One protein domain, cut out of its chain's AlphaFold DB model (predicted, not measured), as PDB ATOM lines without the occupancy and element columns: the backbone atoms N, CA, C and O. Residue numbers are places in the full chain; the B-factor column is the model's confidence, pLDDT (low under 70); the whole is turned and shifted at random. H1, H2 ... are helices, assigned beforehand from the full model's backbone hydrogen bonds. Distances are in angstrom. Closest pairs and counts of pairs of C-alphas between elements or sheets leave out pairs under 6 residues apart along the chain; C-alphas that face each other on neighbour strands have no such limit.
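AT A GLANCE: This is residues 12 to 113 of the 287 residues of an uncharacterized protein of Schizopora paradoxa (UniProt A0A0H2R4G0). This is a long helical hairpin: H2 and H3, two long helices side by side and running opposite ways, make most of the length of a rod, and H1 and residues 98 to 113 extend it at one end. At the open end of the hairpin sit the short helix H1, before H2, and the stretch of residues 98 to 113 with no named element, after H3; at the other end the turn, residues 56 to 61, sticks out. The printed part has 102 residues with three named helices, in the order H1, H2, H3, and no named strand, and its class is all helix. The whole is extended, with a radius of gyration of the C-alphas of 22.8 A, and the C-alphas span 78 by 20 by 13 A.

IN THESE COORDINATES: Begin at C-alpha 12, at (117.600, 138.376, 138.949), where H1 starts; it covers residues 12 to 17 and is 8.5 A long from first to last C-alpha. Go on to C-alpha 21 at (121.109, 145.327, 131.133), and you are at the start of H2, residues 21 to 58, which measures 54.7 A to C-alpha 58 at (131.553, 172.350, 84.737). H3, residues 64 to 97, then runs 47.6 A, and you find its last C-alpha at (112.338, 139.585, 125.256).

HOW THE PARTS SIT: Look first at H2 and H3, a helical hairpin. They touch, with 15 pairs of C-alphas within 8 A; the closest C-alphas are those of Ala 51 and Gly 64, 5.2 A apart. Their lines stand at a shallow tilt of 19 degrees, and they run opposite ways, with their centres 11.4 A apart. Now look at Pro 14 and Pro 21, whose C-alphas, 6.7 A apart, are the closest of H1 and H2. These two helices are close but not clearly touching, with 2 pairs of C-alphas within 8 A. They run the same way at a steep tilt of 56 degrees. H1 and H3 are apart. Along the backbone, every O i to N i+4 pair is within hydrogen-bond range in H1 and H3, and 33 of 34 are in H2.

THE WHOLE: Look at Gly 59 and Lys 113 for the two C-alphas farthest apart, at 78.3 A, while the first and last printed C-alphas, those of Leu 12 and Lys 113, are 14.1 A apart. The printed part has no cut. The links from H1 to H2, with 3 residues, and from H2 to H3, with 5 residues, are both tight. Residues 56 to 61, of which 56 to 58 belong to H2, stand free. In the B-factor column, the mean pLDDT of the printed part is 87.4, and the model's confidence is under 70 at residues 59 to 61.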
ATOM      1  N   LEU A  12     117.021 139.634 139.437       80.31
ATOM      2  CA  LEU A  12     117.600 138.376 138.949       80.31
ATOM      3  C   LEU A  12     118.432 138.570 137.683       80.31
ATOM      4  O   LEU A  12     119.486 137.959 137.536       80.31
ATOM      5  N   VAL A  13     117.971 139.412 136.756       84.00
ATOM      6  CA  VAL A  13     118.693 139.641 135.497       84.00
ATOM      7  C   VAL A  13     120.051 140.314 135.766       84.00
ATOM      8  O   VAL A  13     121.058 139.773 135.307       84.00
ATOM      9  N   PRO A  14     120.136 141.414 136.547       86.69
ATOM     10  CA  PRO A  14     121.420 141.974 136.956       86.69
ATOM     11  C   PRO A  14     122.280 141.030 137.795       86.69
ATOM     12  O   PRO A  14     123.496 141.058 137.664       86.69
ATOM     13  N   GLU A  15     121.682 140.190 138.642       86.25
ATOM     14  CA  GLU A  15     122.429 139.206 139.433       86.25
ATOM     15  C   GLU A  15     123.099 138.155 138.537       86.25
ATOM     16  O   GLU A  15     124.281 137.864 138.702       86.25
ATOM     17  N   ILE A  16     122.369 137.619 137.552       85.00
ATOM     18  CA  ILE A  16     122.887 136.614 136.611       85.00
ATOM     19  C   ILE A  16     123.977 137.206 135.715       85.00
ATOM     20  O   ILE A  16     124.974 136.543 135.435       85.00
ATOM     21  N   LEU A  17     123.777 138.433 135.234       86.56
ATOM     22  CA  LEU A  17     124.709 139.091 134.319       86.56
ATOM     23  C   LEU A  17     125.900 139.732 135.043       86.56
ATOM     24  O   LEU A  17     126.944 139.940 134.432       86.56
ATOM     25  N   GLY A  18     125.758 140.056 136.329       88.38
ATOM     26  CA  GLY A  18     126.732 140.837 137.096       88.38
ATOM     27  C   GLY A  18     126.719 142.337 136.778       88.38
ATOM     28  O   GLY A  18     127.506 143.086 137.352       88.38
ATOM     29  N   PHE A  19     125.842 142.793 135.880       89.44
ATOM     30  CA  PHE A  19     125.653 144.197 135.511       89.44
ATOM     31  C   PHE A  19     124.196 144.455 135.101       89.44
ATOM     32  O   PHE A  19     123.464 143.536 134.733       89.44
ATOM     33  N   SER A  20     123.755 145.715 135.155       90.31
ATOM     34  CA  SER A  20     122.408 146.091 134.708       90.31
ATOM     35  C   SER A  20     122.310 146.035 133.177       90.31
ATOM     36  O   SER A  20     123.111 146.702 132.523       90.31
ATOM     37  N   PRO A  21     121.315 145.344 132.584       90.50
ATOM     38  CA  PRO A  21     121.109 145.327 131.133       90.50
ATOM     39  C   PRO A  21     121.004 146.711 130.492       90.50
ATOM     40  O   PRO A  21     121.342 146.858 129.323       90.50
ATOM     41  N   GLN A  22     120.558 147.716 131.256       90.81
ATOM     42  CA  GLN A  22     120.510 149.102 130.795       90.81
ATOM     43  C   GLN A  22     121.889 149.591 130.355       90.81
ATOM     44  O   GLN A  22     122.002 150.148 129.278       90.81
ATOM     45  N   MET A  23     122.929 149.307 131.144       92.38
ATOM     46  CA  MET A  23     124.292 149.754 130.845       92.38
ATOM     47  C   MET A  23     124.772 149.222 129.499       92.38
ATOM     48  O   MET A  23     125.327 149.962 128.703       92.38
ATOM     49  N   LEU A  24     124.502 147.945 129.220       93.56
ATOM     50  CA  LEU A  24     124.874 147.339 127.944       93.56
ATOM     51  C   LEU A  24     124.113 147.966 126.770       93.56
ATOM     52  O   LEU A  24     124.685 148.134 125.699       93.56
ATOM     53  N   LEU A  25     122.826 148.272 126.949       94.00
ATOM     54  CA  LEU A  25     122.032 148.925 125.906       94.00
ATOM     55  C   LEU A  25     122.527 150.353 125.657       94.00
ATOM     56  O   LEU A  25     122.720 150.714 124.501       94.00
ATOM     57  N   ASP A  26     122.805 151.113 126.716       95.12
ATOM     58  CA  ASP A  26     123.347 152.470 126.631       95.12
ATOM     59  C   ASP A  26     124.719 152.473 125.925       95.12
ATOM     60  O   ASP A  26     124.939 153.267 125.008       95.12
ATOM     61  N   ASP A  27     125.608 151.535 126.274       95.88
ATOM     62  CA  ASP A  27     126.927 151.385 125.643       95.88
ATOM     63  C   ASP A  27     126.806 151.048 124.144       95.88
ATOM     64  O   ASP A  27     127.516 151.620 123.316       95.88
ATOM     65  N   ILE A  28     125.884 150.149 123.767       94.25
ATOM     66  CA  ILE A  28     125.630 149.795 122.359       94.25
ATOM     67  C   ILE A  28     125.113 151.005 121.576       94.25
ATOM     68  O   ILE A  28     125.541 151.222 120.443       94.25
ATOM     69  N   ILE A  29     124.190 151.776 122.156       93.31
ATOM     70  CA  ILE A  29     123.616 152.962 121.509       93.31
ATOM     71  C   ILE A  29     124.695 154.032 121.324       93.31
ATOM     72  O   ILE A  29     124.802 154.598 120.235       93.31
ATOM     73  N   SER A  30     125.530 154.260 122.342       93.94
ATOM     74  CA  SER A  30     126.650 155.204 122.262       93.94
ATOM     75  C   SER A  30     127.639 154.808 121.165       93.94
ATOM     76  O   SER A  30     127.939 155.617 120.290       93.94
ATOM     77  N   GLU A  31     128.100 153.555 121.161       96.00
ATOM     78  CA  GLU A  31     129.065 153.073 120.166       96.00
ATOM     79  C   GLU A  31     128.477 153.099 118.748       96.00
ATOM     80  O   GLU A  31     129.157 153.450 117.783       96.00
ATOM     81  N   ALA A  32     127.192 152.766 118.595       92.75
ATOM     82  CA  ALA A  32     126.531 152.840 117.300       92.75
ATOM     83  C   ALA A  32     126.396 154.286 116.800       92.75
ATOM     84  O   ALA A  32     126.626 154.534 115.613       92.75
ATOM     85  N   GLY A  33     126.059 155.230 117.683       91.00
ATOM     86  CA  GLY A  33     126.028 156.659 117.368       91.00
ATOM     87  C   GLY A  33     127.390 157.166 116.888       91.00
ATOM     88  O   GLY A  33     127.483 157.794 115.830       91.00
ATOM     89  N   ASP A  34     128.457 156.794 117.594       94.00
ATOM     90  CA  ASP A  34     129.829 157.136 117.215       94.00
ATOM     91  C   ASP A  34     130.220 156.519 115.863       94.00
ATOM     92  O   ASP A  34     130.782 157.201 115.000       94.00
ATOM     93  N   ALA A  35     129.875 155.251 115.623       94.19
ATOM     94  CA  ALA A  35     130.141 154.575 114.355       94.19
ATOM     95  C   ALA A  35     129.399 155.227 113.172       94.19
ATOM     96  O   ALA A  35     129.960 155.360 112.077       94.19
ATOM     97  N   ILE A  36     128.155 155.670 113.382       91.56
ATOM     98  CA  ILE A  36     127.369 156.403 112.381       91.56
ATOM     99  C   ILE A  36     128.045 157.736 112.043       91.56
ATOM    100  O   ILE A  36     128.235 158.041 110.861       91.56
ATOM    101  N   LEU A  37     128.470 158.496 113.054       90.19
ATOM    102  CA  LEU A  37     129.145 159.780 112.857       90.19
ATOM    103  C   LEU A  37     130.492 159.617 112.136       90.19
ATOM    104  O   LEU A  37     130.826 160.391 111.232       90.19
ATOM    105  N   GLN A  38     131.257 158.578 112.476       93.88
ATOM    106  CA  GLN A  38     132.503 158.237 111.784       93.88
ATOM    107  C   GLN A  38     132.256 157.884 110.311       93.88
ATOM    108  O   GLN A  38     132.978 158.360 109.429       93.88
ATOM    109  N   CYS A  39     131.218 157.090 110.025       91.88
ATOM    110  CA  CYS A  39     130.827 156.762 108.657       91.88
ATOM    111  C   CYS A  39     130.451 158.025 107.875       91.88
ATOM    112  O   CYS A  39     130.952 158.237 106.769       91.88
ATOM    113  N   LEU A  40     129.647 158.903 108.476       91.44
ATOM    114  CA  LEU A  40     129.246 160.166 107.872       91.44
ATOM    115  C   LEU A  40     130.460 161.050 107.552       91.44
ATOM    116  O   LEU A  40     130.581 161.543 106.431       91.44
ATOM    117  N   THR A  41     131.406 161.172 108.482       91.88
ATOM    118  CA  THR A  41     132.651 161.936 108.289       91.88
ATOM    119  C   THR A  41     133.472 161.381 107.119       91.88
ATOM    120  O   THR A  41     134.013 162.123 106.294       91.88
ATOM    121  N   ALA A  42     133.540 160.053 106.990       92.50
ATOM    122  CA  ALA A  42     134.203 159.410 105.860       92.50
ATOM    123  C   ALA A  42     133.463 159.672 104.533       92.50
ATOM    124  O   ALA A  42     134.104 159.932 103.509       92.50
ATOM    125  N   THR A  43     132.125 159.644 104.542       91.12
ATOM    126  CA  THR A  43     131.318 159.975 103.357       91.12
ATOM    127  C   THR A  43     131.446 161.443 102.960       91.12
ATOM    128  O   THR A  43     131.537 161.728 101.768       91.12
ATOM    129  N   GLU A  44     131.553 162.362 103.918       92.06
ATOM    130  CA  GLU A  44     131.790 163.783 103.665       92.06
ATOM    131  C   GLU A  44     133.081 163.995 102.874       92.06
ATOM    132  O   GLU A  44     133.074 164.660 101.838       92.06
ATOM    133  N   LEU A  45     134.186 163.376 103.304       90.31
ATOM    134  CA  LEU A  45     135.468 163.473 102.605       90.31
ATOM    135  C   LEU A  45     135.369 162.973 101.155       90.31
ATOM    136  O   LEU A  45     135.971 163.554 100.248       90.31
ATOM    137  N   PHE A  46     134.617 161.895 100.925       91.12
ATOM    138  CA  PHE A  46     134.383 161.365  99.584       91.12
ATOM    139  C   PHE A  46     133.529 162.313  98.731       91.12
ATOM    140  O   PHE A  46     133.881 162.583  97.580       91.12
ATOM    141  N   MET A  47     132.445 162.852  99.292       89.44
ATOM    142  CA  MET A  47     131.533 163.753  98.583       89.44
ATOM    143  C   MET A  47     132.177 165.109  98.278       89.44
ATOM    144  O   MET A  47     131.974 165.628  97.182       89.44
ATOM    145  N   ARG A  48     133.020 165.640  99.175       87.88
ATOM    146  CA  ARG A  48     133.833 166.845  98.928       87.88
ATOM    147  C   ARG A  48     134.771 166.641  97.736       87.88
ATOM    148  O   ARG A  48     134.715 167.401  96.778       87.88
ATOM    149  N   ARG A  49     135.537 165.539  97.717       88.69
ATOM    150  CA  ARG A  49     136.410 165.190  96.574       88.69
ATOM    151  C   ARG A  49     135.634 165.045  95.265       88.69
ATOM    152  O   ARG A  49     136.132 165.416  94.203       88.69
ATOM    153  N   TRP A  50     134.435 164.466  95.326       88.00
ATOM    154  CA  TRP A  50     133.562 164.332  94.163       88.00
ATOM    155  C   TRP A  50     133.046 165.691  93.668       88.00
ATOM    156  O   TRP A  50     133.040 165.921  92.456       88.00
ATOM    157  N   ALA A  51     132.658 166.586  94.582       86.81
ATOM    158  CA  ALA A  51     132.220 167.939  94.263       86.81
ATOM    159  C   ALA A  51     133.350 168.756  93.630       86.81
ATOM    160  O   ALA A  51     133.160 169.266  92.530       86.81
ATOM    161  N   ASP A  52     134.542 168.777  94.232       85.44
ATOM    162  CA  ASP A  52     135.714 169.501  93.715       85.44
ATOM    163  C   ASP A  52     136.046 169.076  92.272       85.44
ATOM    164  O   ASP A  52     136.130 169.902  91.361       85.44
ATOM    165  N   ALA A  53     136.107 167.761  92.024       85.56
ATOM    166  CA  ALA A  53     136.382 167.199  90.698       85.56
ATOM    167  C   ALA A  53     135.291 167.501  89.651       85.56
ATOM    168  O   ALA A  53     135.514 167.333  88.445       85.56
ATOM    169  N   ARG A  54     134.082 167.870  90.088       81.75
ATOM    170  CA  ARG A  54     132.948 168.231  89.232       81.75
ATOM    171  C   ARG A  54     132.934 169.736  88.958       81.75
ATOM    172  O   ARG A  54     132.705 170.108  87.807       81.75
ATOM    173  N   THR A  55     133.254 170.563  89.951       81.31
ATOM    174  CA  THR A  55     133.417 172.019  89.817       81.31
ATOM    175  C   THR A  55     134.522 172.354  88.812       81.31
ATOM    176  O   THR A  55     134.308 173.168  87.915       81.31
ATOM    177  N   GLU A  56     135.641 171.617  88.843       78.88
ATOM    178  CA  GLU A  56     136.729 171.733  87.852       78.88
ATOM    179  C   GLU A  56     136.289 171.447  86.402       78.88
ATOM    180  O   GLU A  56     136.900 171.947  85.459       78.88
ATOM    181  N   ARG A  57     135.236 170.640  86.191       78.06
ATOM    182  CA  ARG A  57     134.768 170.238  84.848       78.06
ATOM    183  C   ARG A  57     133.645 171.101  84.287       78.06
ATOM    184  O   ARG A  57     133.481 171.125  83.070       78.06
ATOM    185  N   VAL A  58     132.814 171.698  85.142       73.25
ATOM    186  CA  VAL A  58     131.553 172.350  84.737       73.25
ATOM    187  C   VAL A  58     131.662 173.882  84.729       73.25
ATOM    188  O   VAL A  58     130.921 174.517  83.984       73.25
ATOM    189  N   GLY A  59     132.637 174.473  85.433       63.69
ATOM    190  CA  GLY A  59     132.812 175.930  85.506       63.69
ATOM    191  C   GLY A  59     131.886 176.621  86.522       63.69
ATOM    192  O   GLY A  59     130.994 175.991  87.083       63.69
ATOM    193  N   GLU A  60     132.146 177.917  86.746       61.66
ATOM    194  CA  GLU A  60     131.790 178.790  87.896       61.66
ATOM    195  C   GLU A  60     130.316 178.853  88.363       61.66
ATOM    196  O   GLU A  60     130.057 179.367  89.447       61.66
ATOM    197  N   ASP A  61     129.350 178.316  87.613       66.81
ATOM    198  CA  ASP A  61     127.914 178.473  87.913       66.81
ATOM    199  C   ASP A  61     127.348 177.438  88.910       66.81
ATOM    200  O   ASP A  61     126.187 177.537  89.315       66.81
ATOM    201  N   TRP A  62     128.130 176.431  89.321       73.31
ATOM    202  CA  TRP A  62     127.684 175.403  90.271       73.31
ATOM    203  C   TRP A  62     128.510 175.400  91.559       73.31
ATOM    204  O   TRP A  62     129.655 174.949  91.577       73.31
ATOM    205  N   ASP A  63     127.887 175.826  92.662       76.88
ATOM    206  CA  ASP A  63     128.439 175.675  94.010       76.88
ATOM    207  C   ASP A  63     128.176 174.257  94.544       76.88
ATOM    208  O   ASP A  63     127.243 173.982  95.307       76.88
ATOM    209  N   GLY A  64     128.989 173.316  94.066       78.50
ATOM    210  CA  GLY A  64     128.904 171.914  94.460       78.50
ATOM    211  C   GLY A  64     129.225 171.656  95.925       78.50
ATOM    212  O   GLY A  64     128.717 170.691  96.494       78.50
ATOM    213  N   VAL A  65     130.032 172.520  96.541       81.38
ATOM    214  CA  VAL A  65     130.436 172.376  97.943       81.38
ATOM    215  C   VAL A  65     129.252 172.697  98.850       81.38
ATOM    216  O   VAL A  65     128.895 171.863  99.681       81.38
ATOM    217  N   ALA A  66     128.565 173.823  98.625       84.19
ATOM    218  CA  ALA A  66     127.384 174.182  99.414       84.19
ATOM    219  C   ALA A  66     126.237 173.168  99.259       84.19
ATOM    220  O   ALA A  66     125.573 172.823 100.238       84.19
ATOM    221  N   ALA A  67     126.023 172.639  98.049       85.25
ATOM    222  CA  ALA A  67     125.001 171.620  97.808       85.25
ATOM    223  C   ALA A  67     125.305 170.295  98.535       85.25
ATOM    224  O   ALA A  67     124.390 169.656  99.062       85.25
ATOM    225  N   VAL A  68     126.581 169.887  98.585       89.06
ATOM    226  CA  VAL A  68     127.015 168.697  99.334       89.06
ATOM    227  C   VAL A  68     126.891 168.918 100.836       89.06
ATOM    228  O   VAL A  68     126.371 168.036 101.509       89.06
ATOM    229  N   GLU A  69     127.298 170.072 101.365       88.38
ATOM    230  CA  GLU A  69     127.168 170.374 102.797       88.38
ATOM    231  C   GLU A  69     125.697 170.402 103.233       88.38
ATOM    232  O   GLU A  69     125.332 169.771 104.225       88.38
ATOM    233  N   GLN A  70     124.818 171.033 102.447       90.38
ATOM    234  CA  GLN A  70     123.381 171.047 102.727       90.38
ATOM    235  C   GLN A  70     122.769 169.638 102.672       90.38
ATOM    236  O   GLN A  70     121.974 169.270 103.542       90.38
ATOM    237  N   GLY A  71     123.133 168.844 101.659       90.81
ATOM    238  CA  GLY A  71     122.669 167.465 101.517       90.81
ATOM    239  C   GLY A  71     123.173 166.558 102.638       90.81
ATOM    240  O   GLY A  71     122.411 165.737 103.147       90.81
ATOM    241  N   LEU A  72     124.428 166.740 103.056       92.62
ATOM    242  CA  LEU A  72     125.038 166.000 104.153       92.62
ATOM    243  C   LEU A  72     124.325 166.310 105.467       92.62
ATOM    244  O   LEU A  72     123.885 165.381 106.124       92.62
ATOM    245  N   VAL A  73     124.117 167.587 105.804       92.19
ATOM    246  CA  VAL A  73     123.401 167.984 107.032       92.19
ATOM    247  C   VAL A  73     121.979 167.416 107.061       92.19
ATOM    248  O   VAL A  73     121.537 166.896 108.088       92.19
ATOM    249  N   ALA A  74     121.263 167.466 105.932       94.25
ATOM    250  CA  ALA A  74     119.930 166.875 105.823       94.25
ATOM    251  C   ALA A  74     119.957 165.346 106.006       94.25
ATOM    252  O   ALA A  74     119.094 164.794 106.690       94.25
ATOM    253  N   PHE A  75     120.952 164.667 105.428       92.38
ATOM    254  CA  PHE A  75     121.138 163.225 105.579       92.38
ATOM    255  C   PHE A  75     121.503 162.835 107.013       92.38
ATOM    256  O   PHE A  75     120.912 161.898 107.538       92.38
ATOM    257  N   THR A  76     122.398 163.576 107.667       91.88
ATOM    258  CA  THR A  76     122.760 163.387 109.077       91.88
ATOM    259  C   THR A  76     121.538 163.479 109.967       91.88
ATOM    260  O   THR A  76     121.252 162.548 110.705       91.88
ATOM    261  N   THR A  77     120.764 164.556 109.826       92.88
ATOM    262  CA  THR A  77     119.569 164.785 110.649       92.88
ATOM    263  C   THR A  77     118.540 163.667 110.450       92.88
ATOM    264  O   THR A  77     117.914 163.201 111.400       92.88
ATOM    265  N   LEU A  78     118.363 163.214 109.203       94.50
ATOM    266  CA  LEU A  78     117.470 162.102 108.881       94.50
ATOM    267  C   LEU A  78     117.957 160.789 109.504       94.50
ATOM    268  O   LEU A  78     117.151 160.025 110.038       94.50
ATOM    269  N   LEU A  79     119.258 160.524 109.406       93.12
ATOM    270  CA  LEU A  79     119.866 159.312 109.924       93.12
ATOM    271  C   LEU A  79     119.779 159.282 111.448       93.12
ATOM    272  O   LEU A  79     119.275 158.297 111.965       93.12
ATOM    273  N   GLU A  80     120.149 160.371 112.127       90.44
ATOM    274  CA  GLU A  80     120.038 160.535 113.583       90.44
ATOM    275  C   GLU A  80     118.608 160.281 114.063       90.44
ATOM    276  O   GLU A  80     118.386 159.455 114.945       90.44
ATOM    277  N   SER A  81     117.619 160.913 113.422       93.00
ATOM    278  CA  SER A  81     116.202 160.738 113.758       93.00
ATOM    279  C   SER A  81     115.724 159.287 113.602       93.00
ATOM    280  O   SER A  81     114.981 158.780 114.449       93.00
ATOM    281  N   HIS A  82     116.140 158.595 112.536       93.31
ATOM    282  CA  HIS A  82     115.758 157.199 112.325       93.31
ATOM    283  C   HIS A  82     116.515 156.249 113.257       93.31
ATOM    284  O   HIS A  82     115.946 155.257 113.715       93.31
ATOM    285  N   THR A  83     117.792 156.516 113.527       92.38
ATOM    286  CA  THR A  83     118.612 155.675 114.401       92.38
ATOM    287  C   THR A  83     118.154 155.783 115.845       92.38
ATOM    288  O   THR A  83     118.024 154.747 116.482       92.38
ATOM    289  N   ASP A  84     117.800 156.980 116.316       92.62
ATOM    290  CA  ASP A  84     117.199 157.214 117.636       92.62
ATOM    291  C   ASP A  84     115.909 156.395 117.802       92.62
ATOM    292  O   ASP A  84     115.807 155.526 118.665       92.62
ATOM    293  N   THR A  85     114.989 156.519 116.840       94.69
ATOM    294  CA  THR A  85     113.734 155.747 116.832       94.69
ATOM    295  C   THR A  85     113.979 154.231 116.801       94.69
ATOM    296  O   THR A  85     113.291 153.457 117.468       94.69
ATOM    297  N   ALA A  86     114.940 153.768 115.995       94.69
ATOM    298  CA  ALA A  86     115.261 152.348 115.894       94.69
ATOM    299  C   ALA A  86     115.895 151.810 117.186       94.69
ATOM    300  O   ALA A  86     115.575 150.689 117.596       94.69
ATOM    301  N   PHE A  87     116.758 152.597 117.831       95.25
ATOM    302  CA  PHE A  87     117.391 152.230 119.091       95.25
ATOM    303  C   PHE A  87     116.412 152.253 120.266       95.25
ATOM    304  O   PHE A  87     116.458 151.317 121.064       95.25
ATOM    305  N   ASP A  88     115.437 153.163 120.295       94.56
ATOM    306  CA  ASP A  88     114.318 153.121 121.248       94.56
ATOM    307  C   ASP A  88     113.533 151.803 121.137       94.56
ATOM    308  O   ASP A  88     113.254 151.117 122.129       94.56
ATOM    309  N   PHE A  89     113.188 151.389 119.908       95.31
ATOM    310  CA  PHE A  89     112.494 150.117 119.690       95.31
ATOM    311  C   PHE A  89     113.355 148.918 120.081       95.31
ATOM    312  O   PHE A  89     112.840 147.962 120.669       95.31
ATOM    313  N   PHE A  90     114.649 148.960 119.772       94.81
ATOM    314  CA  PHE A  90     115.601 147.927 120.156       94.81
ATOM    315  C   PHE A  90     115.739 147.817 121.678       94.81
ATOM    316  O   PHE A  90     115.711 146.703 122.207       94.81
ATOM    317  N   GLU A  91     115.824 148.937 122.391       93.19
ATOM    318  CA  GLU A  91     115.930 148.985 123.847       93.19
ATOM    319  C   GLU A  91     114.683 148.370 124.496       93.19
ATOM    320  O   GLU A  91     114.769 147.449 125.319       93.19
ATOM    321  N   VAL A  92     113.498 148.811 124.062       94.12
ATOM    322  CA  VAL A  92     112.213 148.304 124.560       94.12
ATOM    323  C   VAL A  92     112.042 146.820 124.236       94.12
ATOM    324  O   VAL A  92     111.582 146.048 125.085       94.12
ATOM    325  N   TRP A  93     112.404 146.391 123.027       95.12
ATOM    326  CA  TRP A  93     112.304 144.992 122.623       95.12
ATOM    327  C   TRP A  93     113.269 144.103 123.415       95.12
ATOM    328  O   TRP A  93     112.859 143.044 123.898       95.12
ATOM    329  N   SER A  94     114.505 144.552 123.622       93.25
ATOM    330  CA  SER A  94     115.529 143.816 124.369       93.25
ATOM    331  C   SER A  94     115.124 143.618 125.825       93.25
ATOM    332  O   SER A  94     115.196 142.499 126.335       93.25
ATOM    333  N   LYS A  95     114.589 144.658 126.475       88.94
ATOM    334  CA  LYS A  95     114.062 144.578 127.849       88.94
ATOM    335  C   LYS A  95     112.879 143.623 127.990       88.94
ATOM    336  O   LYS A  95     112.714 143.012 129.039       88.94
ATOM    337  N   ARG A  96     112.043 143.504 126.955       88.56
ATOM    338  CA  ARG A  96     110.828 142.672 126.978       88.56
ATOM    339  C   ARG A  96     111.050 141.220 126.564       88.56
ATOM    340  O   ARG A  96     110.214 140.391 126.901       88.56
ATOM    341  N   ASN A  97     112.118 140.919 125.825       89.00
ATOM    342  CA  ASN A  97     112.338 139.585 125.256       89.00
ATOM    343  C   ASN A  97     113.645 138.947 125.729       89.00
ATOM    344  O   ASN A  97     113.624 137.828 126.225       89.00
ATOM    345  N   ILE A  98     114.776 139.641 125.575       89.25
ATOM    346  CA  ILE A  98     116.102 139.086 125.889       89.25
ATOM    347  C   ILE A  98     116.340 139.109 127.397       89.25
ATOM    348  O   ILE A  98     116.717 138.104 127.993       89.25
ATOM    349  N   PHE A  99     116.096 140.262 128.016       87.94
ATOM    350  CA  PHE A  99     116.330 140.499 129.440       87.94
ATOM    351  C   PHE A  99     115.070 140.295 130.281       87.94
ATOM    352  O   PHE A  99     114.938 140.868 131.360       87.94
ATOM    353  N   TYR A 100     114.128 139.498 129.781       84.44
ATOM    354  CA  TYR A 100     112.869 139.223 130.451       84.44
ATOM    355  C   TYR A 100     112.777 137.756 130.846       84.44
ATOM    356  O   TYR A 100     112.950 136.856 130.026       84.44
ATOM    357  N   PHE A 101     112.420 137.526 132.104       81.50
ATOM    358  CA  PHE A 101     112.056 136.209 132.598       81.50
ATOM    359  C   PHE A 101     110.585 136.196 132.990       81.50
ATOM    360  O   PHE A 101     110.108 137.093 133.691       81.50
ATOM    361  N   SER A 102     109.875 135.150 132.559       82.38
ATOM    362  CA  SER A 102     108.501 134.918 132.997       82.38
ATOM    363  C   SER A 102     108.471 134.756 134.524       82.38
ATOM    364  O   SER A 102     109.285 133.998 135.058       82.38
ATOM    365  N   PRO A 103     107.551 135.435 135.233       72.44
ATOM    366  CA  PRO A 103     107.433 135.332 136.688       72.44
ATOM    367  C   PRO A 103     107.032 133.925 137.152       72.44
ATOM    368  O   PRO A 103     107.247 133.581 138.310       72.44
ATOM    369  N   ASP A 104     106.492 133.105 136.250       77.19
ATOM    370  CA  ASP A 104     106.026 131.753 136.555       77.19
ATOM    371  C   ASP A 104     107.141 130.701 136.452       77.19
ATOM    372  O   ASP A 104     106.932 129.537 136.806       77.19
ATOM    373  N   LEU A 105     108.330 131.075 135.956       78.06
ATOM    374  CA  LEU A 105     109.444 130.147 135.800       78.06
ATOM    375  C   LEU A 105     110.340 130.172 137.052       78.06
ATOM    376  O   LEU A 105     110.964 131.199 137.327       78.06
ATOM    377  N   PRO A 106     110.478 129.055 137.795       74.00
ATOM    378  CA  PRO A 106     111.376 128.983 138.943       74.00
ATOM    379  C   PRO A 106     112.831 128.884 138.464       74.00
ATOM    380  O   PRO A 106     113.397 127.798 138.337       74.00
ATOM    381  N   ILE A 107     113.440 130.030 138.162       75.12
ATOM    382  CA  ILE A 107     114.858 130.122 137.814       75.12
ATOM    383  C   ILE A 107     115.662 130.130 139.112       75.12
ATOM    384  O   ILE A 107     115.588 131.066 139.903       75.12
ATOM    385  N   VAL A 108     116.454 129.082 139.324       75.56
ATOM    386  CA  VAL A 108     117.398 129.002 140.444       75.56
ATOM    387  C   VAL A 108     118.793 129.264 139.896       75.56
ATOM    388  O   VAL A 108     119.311 128.472 139.106       75.56
ATOM    389  N   THR A 109     119.402 130.385 140.290       79.25
ATOM    390  CA  THR A 109     120.796 130.675 139.940       79.25
ATOM    391  C   THR A 109     121.721 129.677 140.651       79.25
ATOM    392  O   THR A 109     121.369 129.147 141.711       79.25
ATOM    393  N   PRO A 110     122.918 129.384 140.112       83.19
ATOM    394  CA  PRO A 110     123.865 128.482 140.770       83.19
ATOM    395  C   PRO A 110     124.196 128.897 142.210       83.19
ATOM    396  O   PRO A 110     124.396 128.030 143.058       83.19
ATOM    397  N   HIS A 111     124.205 130.202 142.493       80.00
ATOM    398  CA  HIS A 111     124.472 130.765 143.818       80.00
ATOM    399  C   HIS A 111     123.279 130.646 144.777       80.00
ATOM    400  O   HIS A 111     123.475 130.572 145.985       80.00
ATOM    401  N   HIS A 112     122.057 130.523 144.256       79.56
ATOM    402  CA  HIS A 112     120.865 130.196 145.043       79.56
ATOM    403  C   HIS A 112     120.742 128.699 145.362       79.56
ATOM    404  O   HIS A 112     119.837 128.285 146.093       79.56
ATOM    405  N   LYS A 113     121.643 127.848 144.854       77.31
ATOM    406  CA  LYS A 113     121.607 126.413 145.138       77.31
ATOM    407  C   LYS A 113     121.951 126.147 146.608       77.31
ATOM    408  O   LYS A 113     123.102 126.246 147.014       77.31
TER     409      LYS A 113